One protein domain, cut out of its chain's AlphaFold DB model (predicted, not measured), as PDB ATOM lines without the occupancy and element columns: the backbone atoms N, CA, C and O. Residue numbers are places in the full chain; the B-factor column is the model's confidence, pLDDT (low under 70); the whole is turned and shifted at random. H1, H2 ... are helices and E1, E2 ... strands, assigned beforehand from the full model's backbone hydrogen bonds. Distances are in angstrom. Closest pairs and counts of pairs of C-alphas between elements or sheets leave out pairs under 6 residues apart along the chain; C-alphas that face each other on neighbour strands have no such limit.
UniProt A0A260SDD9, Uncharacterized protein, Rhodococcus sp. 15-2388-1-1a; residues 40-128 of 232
ATOM      1  N   TYR A  40      94.740 150.673 122.877       89.06
ATOM      2  CA  TYR A  40      95.710 149.755 123.480       89.06
ATOM      3  C   TYR A  40      95.144 149.147 124.765       89.06
ATOM      4  O   TYR A  40      94.806 149.873 125.705       89.06
ATOM      5  N   VAL A  41      95.043 147.820 124.818       90.81
ATOM      6  CA  VAL A  41      94.374 147.106 125.912       90.81
ATOM      7  C   VAL A  41      95.222 145.968 126.457       90.81
ATOM      8  O   VAL A  41      96.202 145.518 125.855       90.81
ATOM      9  N   GLN A  42      94.793 145.475 127.609       91.88
ATOM     10  CA  GLN A  42      95.239 144.231 128.198       91.88
ATOM     11  C   GLN A  42      94.033 143.321 128.421       91.88
ATOM     12  O   GLN A  42      93.008 143.753 128.950       91.88
ATOM     13  N   ILE A  43      94.166 142.065 128.012       92.50
ATOM     14  CA  ILE A  43      93.166 141.021 128.203       92.50
ATOM     15  C   ILE A  43      93.625 140.117 129.334       92.50
ATOM     16  O   ILE A  43      94.747 139.605 129.315       92.50
ATOM     17  N   SER A  44      92.745 139.917 130.306       90.81
ATOM     18  CA  SER A  44      92.976 139.012 131.428       90.81
ATOM     19  C   SER A  44      92.650 137.570 131.035       90.81
ATOM     20  O   SER A  44      91.685 137.325 130.318       90.81
ATOM     21  N   ASP A  45      93.413 136.601 131.536       87.56
ATOM     22  CA  ASP A  45      93.168 135.164 131.305       87.56
ATOM     23  C   ASP A  45      92.107 134.551 132.245       87.56
ATOM     24  O   ASP A  45      91.891 133.340 132.255       87.56
ATOM     25  N   GLY A  46      91.452 135.379 133.066       78.75
ATOM     26  CA  GLY A  46      90.457 134.968 134.060       78.75
ATOM     27  C   GLY A  46      91.037 134.393 135.360       78.75
ATOM     28  O   GLY A  46      90.325 134.338 136.360       78.75
ATOM     29  N   SER A  47      92.323 134.034 135.386       82.25
ATOM     30  CA  SER A  47      93.060 133.602 136.585       82.25
ATOM     31  C   SER A  47      93.813 134.747 137.278       82.25
ATOM     32  O   SER A  47      94.462 134.547 138.304       82.25
ATOM     33  N   GLY A  48      93.694 135.961 136.731       75.88
ATOM     34  CA  GLY A  48      94.424 137.152 137.167       75.88
ATOM     35  C   GLY A  48      95.727 137.387 136.396       75.88
ATOM     36  O   GLY A  48      96.420 138.364 136.674       75.88
ATOM     37  N   GLY A  49      96.056 136.522 135.430       86.38
ATOM     38  CA  GLY A  49      97.167 136.694 134.504       86.38
ATOM     39  C   GLY A  49      96.777 137.468 133.244       86.38
ATOM     40  O   GLY A  49      95.611 137.796 133.009       86.38
ATOM     41  N   ILE A  50      97.783 137.779 132.426       88.38
ATOM     42  CA  ILE A  50      97.629 138.520 131.171       88.38
ATOM     43  C   ILE A  50      97.617 137.522 130.018       88.38
ATOM     44  O   ILE A  50      98.646 136.924 129.713       88.38
ATOM     45  N   ALA A  51      96.472 137.385 129.352       89.88
ATOM     46  CA  ALA A  51      96.349 136.579 128.141       89.88
ATOM     47  C   ALA A  51      96.994 137.275 126.933       89.88
ATOM     48  O   ALA A  51      97.664 136.632 126.126       89.88
ATOM     49  N   ALA A  52      96.789 138.588 126.802       90.69
ATOM     50  CA  ALA A  52      97.321 139.383 125.700       90.69
ATOM     51  C   ALA A  52      97.406 140.870 126.061       90.69
ATOM     52  O   ALA A  52      96.629 141.371 126.871       90.69
ATOM     53  N   SER A  53      98.318 141.597 125.416       90.06
ATOM     54  CA  SER A  53      98.355 143.060 125.446       90.06
ATOM     55  C   SER A  53      98.759 143.594 124.077       90.06
ATOM     56  O   SER A  53      99.661 143.049 123.444       90.06
ATOM     57  N   GLY A  54      98.065 144.624 123.601       90.44
ATOM     58  CA  GLY A  54      98.243 145.135 122.247       90.44
ATOM     59  C   GLY A  54      97.100 146.038 121.796       90.44
ATOM     60  O   GLY A  54      96.227 146.408 122.581       90.44
ATOM     61  N   TRP A  55      97.100 146.361 120.505       92.00
ATOM     62  CA  TRP A  55      96.030 147.107 119.849       92.00
ATOM     63  C   TRP A  55      94.793 146.239 119.667       92.00
ATOM     64  O   TRP A  55      94.884 145.108 119.186       92.00
ATOM     65  N   PHE A  56      93.651 146.781 120.064       92.38
ATOM     66  CA  PHE A  56      92.376 146.097 120.173       92.38
ATOM     67  C   PHE A  56      91.522 146.252 118.923       92.38
ATOM     68  O   PHE A  56      91.363 147.362 118.414       92.38
ATOM     69  N   SER A  57      90.904 145.152 118.508       93.12
ATOM     70  CA  SER A  57      89.820 145.138 117.536       93.12
ATOM     71  C   SER A  57      88.715 144.189 117.966       93.12
ATOM     72  O   SER A  57      88.986 143.111 118.504       93.12
ATOM     73  N   VAL A  58      87.471 144.561 117.686       92.12
ATOM     74  CA  VAL A  58      86.284 143.760 118.001       92.12
ATOM     75  C   VAL A  58      85.579 143.309 116.726       92.12
ATOM     76  O   VAL A  58      85.380 144.094 115.804       92.12
ATOM     77  N   ASP A  59      85.174 142.038 116.670       89.94
ATOM     78  CA  ASP A  59      84.279 141.551 115.616       89.94
ATOM     79  C   ASP A  59      82.842 141.956 115.967       89.94
ATOM     80  O   ASP A  59      82.154 141.265 116.725       89.94
ATOM     81  N   GLU A  60      82.384 143.082 115.415       86.31
ATOM     82  CA  GLU A  60      81.033 143.623 115.630       86.31
ATOM     83  C   GLU A  60      79.924 142.599 115.344       86.31
ATOM     84  O   GLU A  60      78.886 142.593 116.003       86.31
ATOM     85  N   ARG A  61      80.151 141.675 114.400       83.50
ATOM     86  CA  ARG A  61      79.144 140.695 113.967       83.50
ATOM     87  C   ARG A  61      78.925 139.595 114.997       83.50
ATOM     88  O   ARG A  61      77.970 138.831 114.875       83.50
ATOM     89  N   ASN A  62      79.839 139.474 115.956       82.56
ATOM     90  CA  ASN A  62      79.814 138.481 117.020       82.56
ATOM     91  C   ASN A  62      79.904 139.131 118.411       82.56
ATOM     92  O   ASN A  62      80.216 138.464 119.399       82.56
ATOM     93  N   ALA A  63      79.683 140.442 118.488       85.69
ATOM     94  CA  ALA A  63      79.703 141.166 119.738       85.69
ATOM     95  C   ALA A  63      78.300 141.219 120.349       85.69
ATOM     96  O   ALA A  63      77.308 141.526 119.692       85.69
ATOM     97  N   THR A  64      78.231 140.925 121.639       85.12
ATOM     98  CA  THR A  64      77.045 141.093 122.480       85.12
ATOM     99  C   THR A  64      77.386 142.027 123.635       85.12
ATOM    100  O   THR A  64      78.560 142.303 123.894       85.12
ATOM    101  N   GLU A  65      76.380 142.443 124.405       77.56
ATOM    102  CA  GLU A  65      76.571 143.286 125.596       77.56
ATOM    103  C   GLU A  65      77.520 142.671 126.642       77.56
ATOM    104  O   GLU A  65      78.088 143.385 127.466       77.56
ATOM    105  N   THR A  66      77.703 141.345 126.628       82.56
ATOM    106  CA  THR A  66      78.461 140.635 127.669       82.56
ATOM    107  C   THR A  66      79.744 139.986 127.172       82.56
ATOM    108  O   THR A  66      80.687 139.871 127.954       82.56
ATOM    109  N   HIS A  67      79.783 139.547 125.911       88.00
ATOM    110  CA  HIS A  67      80.938 138.878 125.312       88.00
ATOM    111  C   HIS A  67      81.099 139.255 123.842       88.00
ATOM    112  O   HIS A  67      80.101 139.415 123.135       88.00
ATOM    113  N   ALA A  68      82.340 139.338 123.374       89.50
ATOM    114  CA  ALA A  68      82.650 139.542 121.968       89.50
ATOM    115  C   ALA A  68      83.884 138.747 121.561       89.50
ATOM    116  O   ALA A  68      84.765 138.466 122.380       89.50
ATOM    117  N   SER A  69      83.945 138.393 120.279       90.56
ATOM    118  CA  SER A  69      85.190 137.911 119.692       90.56
ATOM    119  C   SER A  69      86.089 139.101 119.405       90.56
ATOM    120  O   SER A  69      85.671 140.056 118.751       90.56
ATOM    121  N   VAL A  70      87.322 139.039 119.888       91.94
ATOM    122  CA  VAL A  70      88.271 140.145 119.782       91.94
ATOM    123  C   VAL A  70      89.594 139.665 119.212       91.94
ATOM    124  O   VAL A  70      89.959 138.494 119.345       91.94
ATOM    125  N   ALA A  71      90.318 140.596 118.605       92.75
ATOM    126  CA  ALA A  71      91.696 140.430 118.193       92.75
ATOM    127  C   ALA A  71      92.562 141.470 118.910       92.75
ATOM    128  O   ALA A  71      92.225 142.652 118.971       92.75
ATOM    129  N   VAL A  72      93.690 141.021 119.447       92.00
ATOM    130  CA  VAL A  72      94.722 141.876 120.028       92.00
ATOM    131  C   VAL A  72      95.987 141.693 119.217       92.00
ATOM    132  O   VAL A  72      96.490 140.576 119.104       92.00
ATOM    133  N   VAL A  73      96.495 142.781 118.645       90.88
ATOM    134  CA  VAL A  73      97.653 142.759 117.751       90.88
ATOM    135  C   VAL A  73      98.770 143.603 118.338       90.88
ATOM    136  O   VAL A  73      98.578 144.760 118.708       90.88
ATOM    137  N   TRP A  74      99.967 143.040 118.399       87.94
ATOM    138  CA  TRP A  74     101.150 143.753 118.853       87.94
ATOM    139  C   TRP A  74     102.340 143.444 117.959       87.94
ATOM    140  O   TRP A  74     102.362 142.499 117.168       87.94
ATOM    141  N   ARG A  75     103.355 144.289 118.092       80.88
ATOM    142  CA  ARG A  75     104.637 144.119 117.426       80.88
ATOM    143  C   ARG A  75     105.635 143.646 118.464       80.88
ATOM    144  O   ARG A  75     105.764 144.276 119.512       80.88
ATOM    145  N   GLU A  76     106.347 142.565 118.182       72.56
ATOM    146  CA  GLU A  76     107.467 142.187 119.037       72.56
ATOM    147  C   GLU A  76     108.668 143.105 118.767       72.56
ATOM    148  O   GLU A  76     108.966 143.404 117.603       72.56
ATOM    149  N   PRO A  77     109.372 143.576 119.812       57.81
ATOM    150  CA  PRO A  77     110.635 144.271 119.636       57.81
ATOM    151  C   PRO A  77     111.691 143.252 119.187       57.81
ATOM    152  O   PRO A  77     112.366 142.629 120.000       57.81
ATOM    153  N   LEU A  78     111.818 143.045 117.877       52.59
ATOM    154  CA  LEU A  78     112.886 142.224 117.316       52.59
ATOM    155  C   LEU A  78     114.151 143.068 117.153       52.59
ATOM    156  O   LEU A  78     114.181 144.061 116.430       52.59
ATOM    157  N   MET A  79     115.215 142.611 117.807       51.34
ATOM    158  CA  MET A  79     116.590 143.111 117.712       51.34
ATOM    159  C   MET A  79     117.212 142.991 116.301       51.34
ATOM    160  O   MET A  79     118.385 143.312 116.135       51.34
ATOM    161  N   ALA A  80     116.479 142.538 115.276       46.41
ATOM    162  CA  ALA A  80     116.993 142.386 113.917       46.41
ATOM    163  C   ALA A  80     115.877 142.488 112.858       46.41
ATOM    164  O   ALA A  80     115.028 141.612 112.781       46.41
ATOM    165  N   VAL A  81     115.933 143.569 112.069       51.97
ATOM    166  CA  VAL A  81     115.559 143.797 110.646       51.97
ATOM    167  C   VAL A  81     114.194 143.327 110.089       51.97
ATOM    168  O   VAL A  81     113.719 143.952 109.145       51.97
ATOM    169  N   GLU A  82     113.489 142.356 110.666       55.25
ATOM    170  CA  GLU A  82     112.135 141.965 110.245       55.25
ATOM    171  C   GLU A  82     111.120 142.188 111.371       55.25
ATOM    172  O   GLU A  82     111.307 141.794 112.522       55.25
ATOM    173  N   HIS A  83     110.025 142.872 111.045       58.00
ATOM    174  CA  HIS A  83     108.928 143.093 111.978       58.00
ATOM    175  C   HIS A  83     107.923 141.954 111.863       58.00
ATOM    176  O   HIS A  83     107.094 141.949 110.959       58.00
ATOM    177  N   THR A  84     107.981 141.010 112.801       68.88
ATOM    178  CA  THR A  84     106.944 139.985 112.949       68.88
ATOM    179  C   THR A  84     105.815 140.536 113.814       68.88
ATOM    180  O   THR A  84     106.008 140.870 114.988       68.88
ATOM    181  N   TYR A  85     104.631 140.659 113.225       78.75
ATOM    182  CA  TYR A  85     103.408 140.995 113.946       78.75
ATOM    183  C   TYR A  85     102.860 139.733 114.608       78.75
ATOM    184  O   TYR A  85     102.840 138.660 114.001       78.75
ATOM    185  N   LYS A  86     102.407 139.854 115.854       86.00
ATOM    186  CA  LYS A  86     101.700 138.783 116.551       86.00
ATOM    187  C   LYS A  86     100.275 139.207 116.837       86.00
ATOM    188  O   LYS A  86      99.987 140.380 117.067       86.00
ATOM    189  N   SER A  87      99.394 138.221 116.810       89.88
ATOM    190  CA  SER A  87      97.992 138.395 117.137       89.88
ATOM    191  C   SER A  87      97.542 137.333 118.115       89.88
ATOM    192  O   SER A  87      97.937 136.170 118.022       89.88
ATOM    193  N   TRP A  88      96.648 137.740 118.997       92.12
ATOM    194  CA  TRP A  88      95.867 136.869 119.847       92.12
ATOM    195  C   TRP A  88      94.394 137.087 119.526       92.12
ATOM    196  O   TRP A  88      93.965 138.224 119.339       92.12
ATOM    197  N   THR A  89      93.628 136.006 119.449       91.81
ATOM    198  CA  THR A  89      92.185 136.048 119.207       91.81
ATOM    199  C   THR A  89      91.470 135.234 120.262       91.81
ATOM    200  O   THR A  89      91.913 134.131 120.587       91.81
ATOM    201  N   GLY A  90      90.339 135.728 120.750       89.62
ATOM    202  CA  GLY A  90      89.554 135.007 121.740       89.62
ATOM    203  C   GLY A  90      88.169 135.593 121.947       89.62
ATOM    204  O   GLY A  90      87.876 136.710 121.519       89.62
ATOM    205  N   LEU A  91      87.321 134.822 122.623       90.75
ATOM    206  CA  LEU A  91      86.040 135.290 123.136       90.75
ATOM    207  C   LEU A  91      86.272 135.863 124.537       90.75
ATOM    208  O   LEU A  91      86.711 135.136 125.426       90.75
ATOM    209  N   VAL A  92      85.985 137.148 124.736       91.06
ATOM    210  CA  VAL A  92      86.251 137.854 126.003       91.06
ATOM    211  C   VAL A  92      84.998 138.525 126.537       91.06
ATOM    212  O   VAL A  92      84.132 138.923 125.756       91.06
ATOM    213  N   ARG A  93      84.911 138.687 127.862       90.50
ATOM    214  CA  ARG A  93      83.920 139.576 128.484       90.50
ATOM    215  C   ARG A  93      84.462 140.991 128.535       90.50
ATOM    216  O   ARG A  93      85.663 141.185 128.696       90.50
ATOM    217  N   THR A  94      83.572 141.979 128.527       88.25
ATOM    218  CA  THR A  94      83.938 143.399 128.695       88.25
ATOM    219  C   THR A  94      84.807 143.639 129.933       88.25
ATOM    220  O   THR A  94      85.812 144.333 129.859       88.25
ATOM    221  N   ARG A  95      84.478 142.992 131.056       88.19
ATOM    222  CA  ARG A  95      85.226 143.094 132.325       88.19
ATOM    223  C   ARG A  95      86.645 142.514 132.292       88.19
ATOM    224  O   ARG A  95      87.435 142.832 133.171       88.19
ATOM    225  N   ASP A  96      86.945 141.643 131.329       90.75
ATOM    226  CA  ASP A  96      88.269 141.025 131.203       90.75
ATOM    227  C   ASP A  96      89.229 141.938 130.415       90.75
ATOM    228  O   ASP A  96      90.432 141.675 130.356       90.75
ATOM    229  N   ILE A  97      88.696 143.023 129.836       90.31
ATOM    230  CA  ILE A  97      89.424 144.030 129.071       90.31
ATOM    231  C   ILE A  97      89.747 145.202 129.992       90.31
ATOM    232  O   ILE A  97      88.857 145.849 130.539       90.31
ATOM    233  N   SER A  98      91.031 145.500 130.147       86.62
ATOM    234  CA  SER A  98      91.494 146.656 130.912       86.62
ATOM    235  C   SER A  98      92.274 147.613 130.011       86.62
ATOM    236  O   SER A  98      93.145 147.159 129.259       86.62
ATOM    237  N   PRO A  99      92.003 148.931 130.061       77.12
ATOM    238  CA  PRO A  99      92.869 149.907 129.415       77.12
ATOM    239  C   PRO A  99      94.242 149.890 130.094       77.12
ATOM    240  O   PRO A  99      94.344 149.744 131.313       77.12
ATOM    241  N   VAL A 100      95.308 150.037 129.310       75.00
ATOM    242  CA  VAL A 100      96.667 150.078 129.863       75.00
ATOM    243  C   VAL A 100      96.966 151.483 130.384       75.00
ATOM    244  O   VAL A 100      96.729 152.470 129.691       75.00
ATOM    245  N   THR A 101      97.524 151.576 131.595       60.75
ATOM    246  CA  THR A 101      97.862 152.848 132.268       60.75
ATOM    247  C   THR A 101      98.837 153.712 131.462       60.75
ATOM    248  O   THR A 101      98.839 154.933 131.587       60.75
ATOM    249  N   VAL A 102      99.656 153.083 130.617       61.88
ATOM    250  CA  VAL A 102     100.562 153.746 129.675       61.88
ATOM    251  C   VAL A 102     100.189 153.288 128.269       61.88
ATOM    252  O   VAL A 102     100.549 152.189 127.851       61.88
ATOM    253  N   SER A 103      99.431 154.118 127.551       65.12
ATOM    254  CA  SER A 103      99.104 153.860 126.147       65.12
ATOM    255  C   SER A 103     100.256 154.322 125.245       65.12
ATOM    256  O   SER A 103     100.750 155.438 125.434       65.12
ATOM    257  N   PRO A 104     100.665 153.540 124.229       68.69
ATOM    258  CA  PRO A 104     101.628 153.989 123.224       68.69
ATOM    259  C   PRO A 104     101.096 155.109 122.308       68.69
ATOM    260  O   PRO A 104     101.856 155.622 121.490       68.69
ATOM    261  N   GLY A 105      99.810 155.471 122.411       71.44
ATOM    262  CA  GLY A 105      99.154 156.485 121.580       71.44
ATOM    263  C   GLY A 105      97.958 155.920 120.812       71.44
ATOM    264  O   GLY A 105      97.245 155.062 121.328       71.44
ATOM    265  N   ALA A 106      97.734 156.414 119.595       73.31
ATOM    266  CA  ALA A 106      96.778 155.838 118.649       73.31
ATOM    267  C   ALA A 106      97.373 154.606 117.943       73.31
ATOM    268  O   ALA A 106      98.600 154.470 117.841       73.31
ATOM    269  N   ALA A 107      96.510 153.723 117.432       82.31
ATOM    270  CA  ALA A 107      96.956 152.564 116.670       82.31
ATOM    271  C   ALA A 107      97.808 152.978 115.451       82.31
ATOM    272  O   ALA A 107      97.460 153.917 114.732       82.31
ATOM    273  N   PRO A 108      98.917 152.272 115.174       83.62
ATOM    274  CA  PRO A 108      99.725 152.514 113.988       83.62
ATOM    275  C   PRO A 108      98.948 152.280 112.691       83.62
ATOM    276  O   PRO A 108      98.084 151.412 112.632       83.62
ATOM    277  N   ALA A 109      99.358 152.940 111.604       83.69
ATOM    278  CA  ALA A 109      98.714 152.802 110.293       83.69
ATOM    279  C   ALA A 109      98.620 151.347 109.777       83.69
ATOM    280  O   ALA A 109      97.658 150.995 109.102       83.69
ATOM    281  N   TRP A 110      99.582 150.482 110.129       83.88
ATOM    282  CA  TRP A 110      99.583 149.067 109.727       83.88
ATOM    283  C   TRP A 110      98.493 148.228 110.417       83.88
ATOM    284  O   TRP A 110      98.187 147.129 109.961       83.88
ATOM    285  N   PHE A 111      97.914 148.710 111.521       86.62
ATOM    286  CA  PHE A 111      96.972 147.947 112.344       86.62
ATOM    287  C   PHE A 111      95.742 147.495 111.549       86.62
ATOM    288  O   PHE A 111      95.410 146.308 111.553       86.62
ATOM    289  N   GLY A 112      95.115 148.418 110.813       82.69
ATOM    290  CA  GLY A 112      93.909 148.128 110.034       82.69
ATOM    291  C   GLY A 112      94.141 147.092 108.929       82.69
ATOM    292  O   GLY A 112      93.296 146.226 108.699       82.69
ATOM    293  N   GLU A 113      95.309 147.128 108.283       84.56
ATOM    294  CA  GLU A 113      95.682 146.157 107.245       84.56
ATOM    295  C   GLU A 113      95.876 144.748 107.815       84.56
ATOM    296  O   GLU A 113      95.563 143.764 107.145       84.56
ATOM    297  N   TYR A 114      96.353 144.647 109.058       84.69
ATOM    298  CA  TYR A 114      96.649 143.370 109.701       84.69
ATOM    299  C   TYR A 114      95.435 142.732 110.382       84.69
ATOM    300  O   TYR A 114      95.314 141.507 110.407       84.69
ATOM    301  N   VAL A 115      94.520 143.534 110.934       88.88
ATOM    302  CA  VAL A 115      93.385 143.001 111.701       88.88
ATOM    303  C   VAL A 115      92.230 142.527 110.822       88.88
ATOM    304  O   VAL A 115      91.538 141.569 111.168       88.88
ATOM    305  N   ARG A 116      92.060 143.121 109.634       87.19
ATOM    306  CA  ARG A 116      90.996 142.731 108.699       87.19
ATOM    307  C   ARG A 116      91.069 141.244 108.296       87.19
ATOM    308  O   ARG A 116      90.057 140.562 108.462       87.19
ATOM    309  N   PRO A 117      92.220 140.688 107.861       88.94
ATOM    310  CA  PRO A 117      92.330 139.258 107.552       88.94
ATOM    311  C   PRO A 117      92.022 138.329 108.736       88.94
ATOM    312  O   PRO A 117      91.552 137.210 108.533       88.94
ATOM    313  N   ILE A 118      92.275 138.774 109.973       89.56
ATOM    314  CA  ILE A 118      91.991 137.990 111.185       89.56
ATOM    315  C   ILE A 118      90.479 137.822 111.354       89.56
ATOM    316  O   ILE A 118      90.002 136.700 111.537       89.56
ATOM    317  N   HIS A 119      89.722 138.912 111.231       87.50
ATOM    318  CA  HIS A 119      88.261 138.878 111.316       87.50
ATOM    319  C   HIS A 119      87.620 138.135 110.146       87.50
ATOM    320  O   HIS A 119      86.679 137.369 110.346       87.50
ATOM    321  N   GLU A 120      88.150 138.293 108.932       88.06
ATOM    322  CA  GLU A 120      87.694 137.534 107.762       88.06
ATOM    323  C   GLU A 120      87.869 136.027 107.975       88.06
ATOM    324  O   GLU A 120      86.933 135.252 107.760       88.06
ATOM    325  N   ARG A 121      89.038 135.605 108.469       88.44
ATOM    326  CA  ARG A 121      89.299 134.202 108.798       88.44
ATOM    327  C   ARG A 121      88.366 133.696 109.899       88.44
ATOM    328  O   ARG A 121      87.783 132.626 109.738       88.44
ATOM    329  N   ALA A 122      88.193 134.461 110.975       86.31
ATOM    330  CA  ALA A 122      87.293 134.097 112.067       86.31
ATOM    331  C   ALA A 122      85.840 133.946 111.580       86.31
ATOM    332  O   ALA A 122      85.144 133.009 111.970       86.31
ATOM    333  N   ALA A 123      85.384 134.820 110.679       86.19
ATOM    334  CA  ALA A 123      84.061 134.719 110.071       86.19
ATOM    335  C   ALA A 123      83.905 133.443 109.228       86.19
ATOM    336  O   ALA A 123      82.906 132.737 109.375       86.19
ATOM    337  N   VAL A 124      84.898 133.108 108.397       89.81
ATOM    338  CA  VAL A 124      84.891 131.876 107.588       89.81
ATOM    339  C   VAL A 124      84.879 130.629 108.472       89.81
ATOM    340  O   VAL A 124      84.100 129.708 108.221       89.81
ATOM    341  N   GLU A 125      85.701 130.595 109.522       89.31
ATOM    342  CA  GLU A 125      85.749 129.474 110.468       89.31
ATOM    343  C   GLU A 125      84.403 129.283 111.183       89.31
ATOM    344  O   GLU A 125      83.919 128.151 111.278       89.31
ATOM    345  N   ARG A 126      83.735 130.373 111.593       85.75
ATOM    346  CA  ARG A 126      82.379 130.322 112.168       85.75
ATOM    347  C   ARG A 126      81.359 129.747 111.189       85.75
ATOM    348  O   ARG A 126      80.592 128.861 111.561       85.75
ATOM    349  N   THR A 127      81.352 130.210 109.939       89.81
ATOM    350  CA  THR A 127      80.442 129.679 108.914       89.81
ATOM    351  C   THR A 127      80.695 128.195 108.663       89.81
ATOM    352  O   THR A 127      79.751 127.410 108.603       89.81
ATOM    353  N   LEU A 128      81.960 127.785 108.568       94.06
ATOM    354  CA  LEU A 128      82.330 126.385 108.373       94.06
ATOM    355  C   LEU A 128      81.862 125.507 109.541       94.06
ATOM    356  O   LEU A 128      81.355 124.408 109.316       94.06
TER     357      LEU A 128
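What this domain is: This is residues 40 to 128 of the 232 residues of an uncharacterized protein of Rhodococcus sp. 15-2388-1-1a (UniProt A0A260SDD9). A strongly twisted sheet folds back on itself, E4 and E3 facing E1 and E5 with E2 as hinge, and helix H1 packs over E3 and E4. Printed are 89 residues with strands E1 to E5, then H1, class mixed; the antiparallel sheet runs E4 E3 E2 E1 E5. The whole is compact, radius of gyration of the C-alphas 13.5 A, spans 39 by 31 by 23 A.

Where its parts are: E1 is residues 40 to 44, from C-alpha 40 at (95.710, 149.755, 123.480); E2 is 50 to 58; E3 67 to 75, 25.5 A; E4 85 to 93, 24.4 A; E5 97 to 99; H1 110 to 128, 28.5 A, to C-alpha 128 at (82.330, 126.385, 108.373).

How they stand to each other: E1 to E4 form a meander, each strand the antiparallel neighbour of the one before; within hydrogen-bond range are N 43 and O 52, 2.8 A, N 57 and O 71, 2.9 A, and N 72 and O 88, 2.8 A. E2 bends by 93 degrees at residue 55. H1, 13 of 15 O i to N i+4 pairs within range, is on the sheet at a height of 9.6 A; its closest C-alphas with E3 are Ala 71 and Val 115, 7.2 A.

The domain as a whole: The printed part has no cut and no long link; residues 77 to 84 and 101 to 104 have pLDDT under 70.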